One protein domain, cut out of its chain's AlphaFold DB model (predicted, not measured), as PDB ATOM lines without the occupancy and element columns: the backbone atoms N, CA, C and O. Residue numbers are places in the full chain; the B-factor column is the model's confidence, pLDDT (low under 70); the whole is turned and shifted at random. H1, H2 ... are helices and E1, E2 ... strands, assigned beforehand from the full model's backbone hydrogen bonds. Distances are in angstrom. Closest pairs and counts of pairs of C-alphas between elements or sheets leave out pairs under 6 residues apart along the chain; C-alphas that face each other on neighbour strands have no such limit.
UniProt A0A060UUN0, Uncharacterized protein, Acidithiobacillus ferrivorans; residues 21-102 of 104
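This is residues 21 to 102 of the 104 residues of an uncharacterized protein of Acidithiobacillus ferrivorans (UniProt A0A060UUN0). A tiny parallel sheet, E1 and E2, lies by the start of long helix H3, whose residues 95 to 99 stick out; H2 crosses H3, and H1 touches H2 only at the corner. The printed part has 82 residues, with E1, H1, H2, E2, H3 in order, mostly helix. It is compact, radius of gyration of the C-alphas 13.1 A, spanning 47 by 24 by 20 A.

E1, residues 21 to 23, and E2, residues 73 to 75, are parallel, N 22 and O 73 within hydrogen-bond range at 2.9 A. Between them, H1, residues 42 to 54, and H2, residues 56 to 71, complete a strand-helix-strand unit, its crossover right-handed. H2 touches H3, residues 79 to 99, about perpendicular at 83 degrees, the closest C-alphas, Ala 66 and Leu 86, 4.6 A apart. H1 has every O i to N i+4 pair within range, H2 8 of 12, H3 16 of 17.

E1 begins at C-alpha 21, (266.332, 365.641, 296.754); H3, 30.8 A long, ends at C-alpha 99, (293.249, 368.735, 311.349).

Link E1 to H1 is long; residues 97 to 102 have pLDDT under 70.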
ATOM      1  N   ARG A  21     266.476 365.906 298.183       85.50
ATOM      2  CA  ARG A  21     266.332 365.641 296.754       85.50
ATOM      3  C   ARG A  21     266.970 366.747 295.915       85.50
ATOM      4  O   ARG A  21     266.917 367.919 296.264       85.50
ATOM      5  N   SER A  22     267.610 366.383 294.811       89.50
ATOM      6  CA  SER A  22     268.166 367.352 293.861       89.50
ATOM      7  C   SER A  22     268.021 366.855 292.430       89.50
ATOM      8  O   SER A  22     268.298 365.690 292.144       89.50
ATOM      9  N   ASP A  23     267.615 367.742 291.531       91.12
ATOM     10  CA  ASP A  23     267.397 367.470 290.117       91.12
ATOM     11  C   ASP A  23     268.402 368.231 289.242       91.12
ATOM     12  O   ASP A  23     268.475 369.460 289.229       91.12
ATOM     13  N   THR A  24     269.183 367.468 288.486       94.56
ATOM     14  CA  THR A  24     270.201 367.963 287.550       94.56
ATOM     15  C   THR A  24     269.651 368.219 286.145       94.56
ATOM     16  O   THR A  24     270.419 368.468 285.216       94.56
ATOM     17  N   THR A  25     268.332 368.148 285.953       94.88
ATOM     18  CA  THR A  25     267.687 368.474 284.674       94.88
ATOM     19  C   THR A  25     267.841 369.970 284.361       94.88
ATOM     20  O   THR A  25     267.619 370.800 285.246       94.88
ATOM     21  N   PRO A  26     268.208 370.348 283.120       93.69
ATOM     22  CA  PRO A  26     268.200 371.740 282.678       93.69
ATOM     23  C   PRO A  26     266.878 372.444 283.002       93.69
ATOM     24  O   PRO A  26     265.803 371.959 282.658       93.69
ATOM     25  N   GLY A  27     266.955 373.585 283.687       89.06
ATOM     26  CA  GLY A  27     265.783 374.380 284.056       89.06
ATOM     27  C   GLY A  27     265.001 373.870 285.268       89.06
ATOM     28  O   GLY A  27     263.941 374.422 285.555       89.06
ATOM     29  N   SER A  28     265.512 372.883 286.016       87.81
ATOM     30  CA  SER A  28     264.868 372.398 287.250       87.81
ATOM     31  C   SER A  28     264.738 373.476 288.336       87.81
ATOM     32  O   SER A  28     263.903 373.359 289.229       87.81
ATOM     33  N   GLY A  29     265.560 374.529 288.273       85.62
ATOM     34  CA  GLY A  29     265.645 375.564 289.306       85.62
ATOM     35  C   GLY A  29     266.415 375.119 290.555       85.62
ATOM     36  O   GLY A  29     266.536 375.899 291.503       85.62
ATOM     37  N   ASP A  30     266.964 373.901 290.550       88.12
ATOM     38  CA  ASP A  30     267.789 373.371 291.631       88.12
ATOM     39  C   ASP A  30     269.238 373.859 291.549       88.12
ATOM     40  O   ASP A  30     269.776 374.178 290.489       88.12
ATOM     41  N   LEU A  31     269.924 373.835 292.696       88.50
ATOM     42  CA  LEU A  31     271.336 374.221 292.817       88.50
ATOM     43  C   LEU A  31     272.257 373.475 291.832       88.50
ATOM     44  O   LEU A  31     273.228 374.046 291.328       88.50
ATOM     45  N   LEU A  32     271.962 372.192 291.603       91.56
ATOM     46  CA  LEU A  32     272.723 371.287 290.738       91.56
ATOM     47  C   LEU A  32     272.147 371.228 289.314       91.56
ATOM     48  O   LEU A  32     272.769 370.655 288.430       91.56
ATOM     49  N   GLY A  33     270.986 371.842 289.078       92.56
ATOM     50  CA  GLY A  33     270.359 371.941 287.767       92.56
ATOM     51  C   GLY A  33     271.059 372.976 286.885       92.56
ATOM     52  O   GLY A  33     271.262 374.120 287.318       92.56
ATOM     53  N   PRO A  34     271.447 372.636 285.648       94.19
ATOM     54  CA  PRO A  34     271.868 373.631 284.674       94.19
ATOM     55  C   PRO A  34     270.735 374.614 284.321       94.19
ATOM     56  O   PRO A  34     269.568 374.348 284.617       94.19
ATOM     57  N   PRO A  35     271.047 375.753 283.676       92.56
ATOM     58  CA  PRO A  35     270.036 376.641 283.090       92.56
ATOM     59  C   PRO A  35     269.114 375.911 282.098       92.56
ATOM     60  O   PRO A  35     269.498 374.880 281.554       92.56
ATOM     61  N   LEU A  36     267.917 376.449 281.840       90.69
ATOM     62  CA  LEU A  36     266.909 375.821 280.968       90.69
ATOM     63  C   LEU A  36     267.443 375.494 279.563       90.69
ATOM     64  O   LEU A  36     267.242 374.386 279.079       90.69
ATOM     65  N   ASP A  37     268.183 376.420 278.951       90.94
ATOM     66  CA  ASP A  37     268.724 376.274 277.591       90.94
ATOM     67  C   ASP A  37     270.096 375.573 277.555       90.94
ATOM     68  O   ASP A  37     270.909 375.787 276.653       90.94
ATOM     69  N   TRP A  38     270.408 374.765 278.571       92.31
ATOM     70  CA  TRP A  38     271.703 374.105 278.676       92.31
ATOM     71  C   TRP A  38     271.848 372.939 277.694       92.31
ATOM     72  O   TRP A  38     271.114 371.954 277.759       92.31
ATOM     73  N   THR A  39     272.875 373.012 276.848       92.94
ATOM     74  CA  THR A  39     273.252 371.956 275.890       92.94
ATOM     75  C   THR A  39     274.676 371.435 276.104       92.94
ATOM     76  O   THR A  39     275.224 370.762 275.233       92.94
ATOM     77  N   GLY A  40     275.311 371.802 277.220       92.12
ATOM     78  CA  GLY A  40     276.677 371.393 277.538       92.12
ATOM     79  C   GLY A  40     276.763 369.916 277.916       92.12
ATOM     80  O   GLY A  40     275.814 369.348 278.456       92.12
ATOM     81  N   ASP A  41     277.916 369.313 277.654       95.00
ATOM     82  CA  ASP A  41     278.246 367.950 278.056       95.00
ATOM     83  C   ASP A  41     278.712 367.877 279.525       95.00
ATOM     84  O   ASP A  41     278.616 368.841 280.289       95.00
ATOM     85  N   SER A  42     279.204 366.706 279.936       94.75
ATOM     86  CA  SER A  42     279.690 366.450 281.296       94.75
ATOM     87  C   SER A  42     280.825 367.402 281.710       94.75
ATOM     88  O   SER A  42     280.823 367.932 282.824       94.75
ATOM     89  N   GLU A  43     281.765 367.709 280.808       96.19
ATOM     90  CA  GLU A  43     282.877 368.623 281.106       96.19
ATOM     91  C   GLU A  43     282.380 370.062 281.291       96.19
ATOM     92  O   GLU A  43     282.727 370.726 282.278       96.19
ATOM     93  N   ALA A  44     281.502 370.526 280.395       96.19
ATOM     94  CA  ALA A  44     280.861 371.827 280.529       96.19
ATOM     95  C   ALA A  44     280.042 371.919 281.827       96.19
ATOM     96  O   ALA A  44     280.050 372.955 282.500       96.19
ATOM     97  N   TYR A  45     279.362 370.835 282.211       96.88
ATOM     98  CA  TYR A  45     278.591 370.765 283.448       96.88
ATOM     99  C   TYR A  45     279.495 370.912 284.677       96.88
ATOM    100  O   TYR A  45     279.233 371.734 285.560       96.88
ATOM    101  N   LEU A  46     280.613 370.187 284.723       96.19
ATOM    102  CA  LEU A  46     281.583 370.306 285.812       96.19
ATOM    103  C   LEU A  46     282.181 371.718 285.892       96.19
ATOM    104  O   LEU A  46     282.385 372.237 286.996       96.19
ATOM    105  N   ALA A  47     282.429 372.366 284.749       96.00
ATOM    106  CA  ALA A  47     282.885 373.753 284.704       96.00
ATOM    107  C   ALA A  47     281.842 374.719 285.292       96.00
ATOM    108  O   ALA A  47     282.198 375.556 286.126       96.00
ATOM    109  N   LEU A  48     280.561 374.549 284.941       94.56
ATOM    110  CA  LEU A  48     279.444 375.308 285.512       94.56
ATOM    111  C   LEU A  48     279.374 375.146 287.035       94.56
ATOM    112  O   LEU A  48     279.320 376.133 287.770       94.56
ATOM    113  N   ILE A  49     279.397 373.907 287.528       94.69
ATOM    114  CA  ILE A  49     279.324 373.631 288.967       94.69
ATOM    115  C   ILE A  49     280.539 374.206 289.701       94.69
ATOM    116  O   ILE A  49     280.403 374.773 290.790       94.69
ATOM    117  N   ARG A  50     281.731 374.118 289.102       93.69
ATOM    118  CA  ARG A  50     282.954 374.712 289.653       93.69
ATOM    119  C   ARG A  50     282.864 376.230 289.741       93.69
ATOM    120  O   ARG A  50     283.335 376.795 290.730       93.69
ATOM    121  N   ASP A  51     282.298 376.878 288.729       93.19
ATOM    122  CA  ASP A  51     282.077 378.321 288.731       93.19
ATOM    123  C   ASP A  51     281.088 378.729 289.830       93.19
ATOM    124  O   ASP A  51     281.433 379.523 290.712       93.19
ATOM    125  N   ARG A  52     279.931 378.055 289.898       92.75
ATOM    126  CA  ARG A  52     278.951 378.248 290.978       92.75
ATOM    127  C   ARG A  52     279.585 378.058 292.353       92.75
ATOM    128  O   ARG A  52     279.390 378.887 293.233       92.75
ATOM    129  N   TYR A  53     280.405 377.028 292.557       90.62
ATOM    130  CA  TYR A  53     281.064 376.793 293.847       90.62
ATOM    131  C   TYR A  53     282.032 377.916 294.267       90.62
ATOM    132  O   TYR A  53     282.254 378.127 295.464       90.62
ATOM    133  N   ARG A  54     282.631 378.644 293.312       90.44
ATOM    134  CA  ARG A  54     283.497 379.799 293.613       90.44
ATOM    135  C   ARG A  54     282.696 381.007 294.085       90.44
ATOM    136  O   ARG A  54     283.208 381.774 294.899       90.44
ATOM    137  N   ASN A  55     281.461 381.165 293.618       90.19
ATOM    138  CA  ASN A  55     280.578 382.231 294.069       90.19
ATOM    139  C   ASN A  55     280.148 381.992 295.527       90.19
ATOM    140  O   ASN A  55     279.636 380.932 295.892       90.19
ATOM    141  N   GLN A  56     280.354 382.997 296.382       81.25
ATOM    142  CA  GLN A  56     280.167 382.873 297.827       81.25
ATOM    143  C   GLN A  56     278.726 382.529 298.237       81.25
ATOM    144  O   GLN A  56     278.545 381.768 299.192       81.25
ATOM    145  N   ALA A  57     277.719 383.026 297.510       80.94
ATOM    146  CA  ALA A  57     276.312 382.741 297.795       80.94
ATOM    147  C   ALA A  57     275.974 381.262 297.549       80.94
ATOM    148  O   ALA A  57     275.325 380.609 298.367       80.94
ATOM    149  N   PHE A  58     276.482 380.702 296.453       85.94
ATOM    150  CA  PHE A  58     276.295 379.296 296.108       85.94
ATOM    151  C   PHE A  58     277.162 378.373 296.971       85.94
ATOM    152  O   PHE A  58     276.694 377.317 297.396       85.94
ATOM    153  N   LYS A  59     278.394 378.779 297.307       88.94
ATOM    154  CA  LYS A  59     279.344 377.976 298.091       88.94
ATOM    155  C   LYS A  59     278.755 377.449 299.400       88.94
ATOM    156  O   LYS A  59     278.926 376.272 299.710       88.94
ATOM    157  N   GLN A  60     278.049 378.288 300.161       86.00
ATOM    158  CA  GLN A  60     277.421 377.862 301.421       86.00
ATOM    159  C   GLN A  60     276.356 376.780 301.195       86.00
ATOM    160  O   GLN A  60     276.274 375.818 301.957       86.00
ATOM    161  N   ARG A  61     275.594 376.889 300.101       86.75
ATOM    162  CA  ARG A  61     274.560 375.918 299.720       86.75
ATOM    163  C   ARG A  61     275.194 374.593 299.296       86.75
ATOM    164  O   ARG A  61     274.755 373.544 299.750       86.75
ATOM    165  N   PHE A  62     276.287 374.639 298.534       90.31
ATOM    166  CA  PHE A  62     277.064 373.444 298.190       90.31
ATOM    167  C   PHE A  62     277.621 372.731 299.423       90.31
ATOM    168  O   PHE A  62     277.538 371.512 299.498       90.31
ATOM    169  N   LEU A  63     278.161 373.463 300.403       89.94
ATOM    170  CA  LEU A  63     278.649 372.859 301.650       89.94
ATOM    171  C   LEU A  63     277.513 372.201 302.447       89.94
ATOM    172  O   LEU A  63     277.692 371.106 302.979       89.94
ATOM    173  N   PHE A  64     276.346 372.847 302.508       86.19
ATOM    174  CA  PHE A  64     275.160 372.300 303.167       86.19
ATOM    175  C   PHE A  64     274.663 371.016 302.486       86.19
ATOM    176  O   PHE A  64     274.493 369.998 303.155       86.19
ATOM    177  N   VAL A  65     274.502 371.040 301.161       88.25
ATOM    178  CA  VAL A  65     274.044 369.883 300.374       88.25
ATOM    179  C   VAL A  65     275.077 368.752 300.401       88.25
ATOM    180  O   VAL A  65     274.714 367.599 300.604       88.25
ATOM    181  N   ALA A  66     276.375 369.059 300.303       89.94
ATOM    182  CA  ALA A  66     277.442 368.057 300.370       89.94
ATOM    183  C   ALA A  66     277.451 367.303 301.707       89.94
ATOM    184  O   ALA A  66     277.648 366.091 301.731       89.94
ATOM    185  N   ARG A  67     277.175 367.995 302.819       85.62
ATOM    186  CA  ARG A  67     277.068 367.369 304.146       85.62
ATOM    187  C   ARG A  67     275.915 366.367 304.244       85.62
ATOM    188  O   ARG A  67     275.965 365.468 305.080       85.62
ATOM    189  N   LEU A  68     274.874 366.544 303.437       85.00
ATOM    190  CA  LEU A  68     273.690 365.690 303.429       85.00
ATOM    191  C   LEU A  68     273.704 364.663 302.291       85.00
ATOM    192  O   LEU A  68     272.845 363.785 302.293       85.00
ATOM    193  N   CYS A  69     274.693 364.715 301.389       82.94
ATOM    194  CA  CYS A  69     274.652 363.990 300.118       82.94
ATOM    195  C   CYS A  69     274.490 362.470 300.269       82.94
ATOM    196  O   CYS A  69     273.776 361.864 299.477       82.94
ATOM    197  N   ASP A  70     275.041 361.852 301.318       82.12
ATOM    198  CA  ASP A  70     274.863 360.420 301.607       82.12
ATOM    199  C   ASP A  70     273.392 360.008 301.746       82.12
ATOM    200  O   ASP A  70     273.035 358.867 301.460       82.12
ATOM    201  N   ARG A  71     272.534 360.937 302.174       80.62
ATOM    202  CA  ARG A  71     271.093 360.733 302.375       80.62
ATOM    203  C   ARG A  71     270.242 361.394 301.291       80.62
ATOM    204  O   ARG A  71     269.020 361.291 301.353       80.62
ATOM    205  N   SER A  72     270.869 362.076 300.338       84.25
ATOM    206  CA  SER A  72     270.194 362.826 299.283       84.25
ATOM    207  C   SER A  72     269.999 361.971 298.038       84.25
ATOM    208  O   SER A  72     270.938 361.340 297.546       84.25
ATOM    209  N   GLN A  73     268.795 362.016 297.477       91.12
ATOM    210  CA  GLN A  73     268.516 361.470 296.157       91.12
ATOM    211  C   GLN A  73     268.860 362.512 295.086       91.12
ATOM    212  O   GLN A  73     268.303 363.606 295.079       91.12
ATOM    213  N   ILE A  74     269.746 362.159 294.154       93.06
ATOM    214  CA  ILE A  74     270.108 363.012 293.016       93.06
ATOM    215  C   ILE A  74     269.554 362.373 291.745       93.06
ATOM    216  O   ILE A  74     269.792 361.192 291.491       93.06
ATOM    217  N   THR A  75     268.797 363.135 290.961       94.31
ATOM    218  CA  THR A  75     268.181 362.687 289.705       94.31
ATOM    219  C   THR A  75     268.591 363.573 288.534       94.31
ATOM    220  O   THR A  75     269.157 364.650 288.726       94.31
ATOM    221  N   GLY A  76     268.310 363.121 287.313       94.31
ATOM    222  CA  GLY A  76     268.568 363.872 286.084       94.31
ATOM    223  C   GLY A  76     269.855 363.456 285.353       94.31
ATOM    224  O   GLY A  76     270.539 362.522 285.780       94.31
ATOM    225  N   PRO A  77     270.161 364.121 284.226       96.00
ATOM    226  CA  PRO A  77     271.201 363.706 283.283       96.00
ATOM    227  C   PRO A  77     272.631 363.809 283.826       96.00
ATOM    228  O   PRO A  77     273.484 363.062 283.365       96.00
ATOM    229  N   PHE A  78     272.883 364.675 284.813       96.38
ATOM    230  CA  PHE A  78     274.215 364.889 285.401       96.38
ATOM    231  C   PHE A  78     274.295 364.418 286.859       96.38
ATOM    232  O   PHE A  78     275.079 364.930 287.666       96.38
ATOM    233  N   ALA A  79     273.429 363.476 287.244       95.62
ATOM    234  CA  ALA A  79     273.334 363.012 288.624       95.62
ATOM    235  C   ALA A  79     274.642 362.373 289.121       95.62
ATOM    236  O   ALA A  79     275.003 362.552 290.286       95.62
ATOM    237  N   ALA A  80     275.361 361.662 288.247       95.31
ATOM    238  CA  ALA A  80     276.625 361.012 288.585       95.31
ATOM    239  C   ALA A  80     277.730 362.043 288.873       95.31
ATOM    240  O   ALA A  80     278.390 361.980 289.911       95.31
ATOM    241  N   GLU A  81     277.874 363.044 288.011       96.75
ATOM    242  CA  GLU A  81     278.829 364.141 288.158       96.75
ATOM    243  C   GLU A  81     278.523 364.981 289.398       96.75
ATOM    244  O   GLU A  81     279.413 365.330 290.175       96.75
ATOM    245  N   ALA A  82     277.242 365.289 289.614       94.75
ATOM    246  CA  ALA A  82     276.790 366.020 290.788       94.75
ATOM    247  C   ALA A  82     277.151 365.280 292.084       94.75
ATOM    248  O   ALA A  82     277.644 365.895 293.033       94.75
ATOM    249  N   ARG A  83     276.945 363.957 292.107       94.69
ATOM    250  CA  ARG A  83     277.319 363.083 293.224       94.69
ATOM    251  C   ARG A  83     278.819 363.167 293.499       94.69
ATOM    252  O   ARG A  83     279.202 363.472 294.625       94.69
ATOM    253  N   GLU A  84     279.650 362.996 292.472       94.44
ATOM    254  CA  GLU A  84     281.111 363.041 292.605       94.44
ATOM    255  C   GLU A  84     281.603 364.381 293.178       94.44
ATOM    256  O   GLU A  84     282.443 364.415 294.085       94.44
ATOM    257  N   VAL A  85     281.040 365.497 292.703       94.44
ATOM    258  CA  VAL A  85     281.379 366.830 293.217       94.44
ATOM    259  C   VAL A  85     281.038 366.952 294.704       94.44
ATOM    260  O   VAL A  85     281.869 367.423 295.489       94.44
ATOM    261  N   LEU A  86     279.833 366.537 295.105       93.31
ATOM    262  CA  LEU A  86     279.385 366.633 296.496       93.31
ATOM    263  C   LEU A  86     280.210 365.738 297.426       93.31
ATOM    264  O   LEU A  86     280.655 366.213 298.475       93.31
ATOM    265  N   ASP A  87     280.491 364.501 297.018       92.81
ATOM    266  CA  ASP A  87     281.371 363.580 297.743       92.81
ATOM    267  C   ASP A  87     282.778 364.179 297.922       92.81
ATOM    268  O   ASP A  87     283.346 364.186 299.023       92.81
ATOM    269  N   GLY A  88     283.327 364.777 296.859       92.31
ATOM    270  CA  GLY A  88     284.617 365.464 296.894       92.31
ATOM    271  C   GLY A  88     284.648 366.648 297.868       92.31
ATOM    272  O   GLY A  88     285.637 366.838 298.591       92.31
ATOM    273  N   ILE A  89     283.571 367.435 297.927       91.81
ATOM    274  CA  ILE A  89     283.420 368.550 298.876       91.81
ATOM    275  C   ILE A  89     283.302 368.027 300.313       91.81
ATOM    276  O   ILE A  89     283.997 368.528 301.207       91.81
ATOM    277  N   ASN A  90     282.461 367.015 300.543       89.44
ATOM    278  CA  ASN A  90     282.223 366.442 301.866       89.44
ATOM    279  C   ASN A  90     283.523 365.863 302.447       89.44
ATOM    280  O   ASN A  90     283.954 366.243 303.540       89.44
ATOM    281  N   ARG A  91     284.246 365.054 301.657       89.06
ATOM    282  CA  ARG A  91     285.536 364.467 302.050       89.06
ATOM    283  C   ARG A  91     286.576 365.521 302.427       89.06
ATOM    284  O   ARG A  91     287.264 365.372 303.438       89.06
ATOM    285  N   LYS A  92     286.697 366.599 301.641       84.88
ATOM    286  CA  LYS A  92     287.621 367.708 301.948       84.88
ATOM    287  C   LYS A  92     287.241 368.428 303.240       84.88
ATOM    288  O   LYS A  92     288.122 368.747 304.036       84.88
ATOM    289  N   THR A  93     285.948 368.644 303.465       80.62
ATOM    290  CA  THR A  93     285.435 369.323 304.665       80.62
ATOM    291  C   THR A  93     285.707 368.503 305.930       80.62
ATOM    292  O   THR A  93     286.219 369.035 306.917       80.62
ATOM    293  N   LEU A  94     285.471 367.189 305.882       74.38
ATOM    294  CA  LEU A  94     285.792 366.264 306.976       74.38
ATOM    295  C   LEU A  94     287.306 366.197 307.260       74.38
ATOM    296  O   LEU A  94     287.741 366.201 308.418       74.38
ATOM    297  N   ALA A  95     288.133 366.191 306.211       74.75
ATOM    298  CA  ALA A  95     289.590 366.211 306.345       74.75
ATOM    299  C   ALA A  95     290.120 367.524 306.957       74.75
ATOM    300  O   ALA A  95     291.104 367.499 307.693       74.75
ATOM    301  N   ALA A  96     289.477 368.663 306.687       72.62
ATOM    302  CA  ALA A  96     289.839 369.942 307.298       72.62
ATOM    303  C   ALA A  96     289.479 369.982 308.795       72.62
ATOM    304  O   ALA A  96     290.319 370.335 309.624       72.62
ATOM    305  N   GLY A  97     288.273 369.533 309.164       68.81
ATOM    306  CA  GLY A  97     287.823 369.515 310.563       68.81
ATOM    307  C   GLY A  97     288.632 368.581 311.475       68.81
ATOM    308  O   GLY A  97     288.786 368.853 312.664       68.81
ATOM    309  N   SER A  98     289.194 367.501 310.926       63.28
ATOM    310  CA  SER A  98     290.059 366.566 311.667       63.28
ATOM    311  C   SER A  98     291.497 367.065 311.873       63.28
ATOM    312  O   SER A  98     292.193 366.550 312.751       63.28
ATOM    313  N   ARG A  99     291.955 368.070 311.110       59.66
ATOM    314  CA  ARG A  99     293.249 368.735 311.349       59.66
ATOM    315  C   ARG A  99     293.154 369.766 312.471       59.66
ATOM    316  O   ARG A  99     293.949 369.690 313.397       59.66
ATOM    317  N   SER A 100     292.117 370.609 312.484       59.88
ATOM    318  CA  SER A 100     291.927 371.624 313.541       59.88
ATOM    319  C   SER A 100     291.708 371.061 314.952       59.88
ATOM    320  O   SER A 100     291.799 371.807 315.921       59.88
ATOM    321  N   ARG A 101     291.409 369.761 315.096       54.66
ATOM    322  CA  ARG A 101     291.252 369.096 316.404       54.66
ATOM    323  C   ARG A 101     292.560 368.512 316.959       54.66
ATOM    324  O   ARG A 101     292.582 368.100 318.107       54.66
ATOM    325  N   ARG A 102     293.630 368.432 316.159       56.12
ATOM    326  CA  ARG A 102     294.943 367.918 316.602       56.12
ATOM    327  C   ARG A 102     295.911 369.009 317.065       56.12
ATOM    328  O   ARG A 102     296.988 368.680 317.538       56.12
TER     329      ARG A 102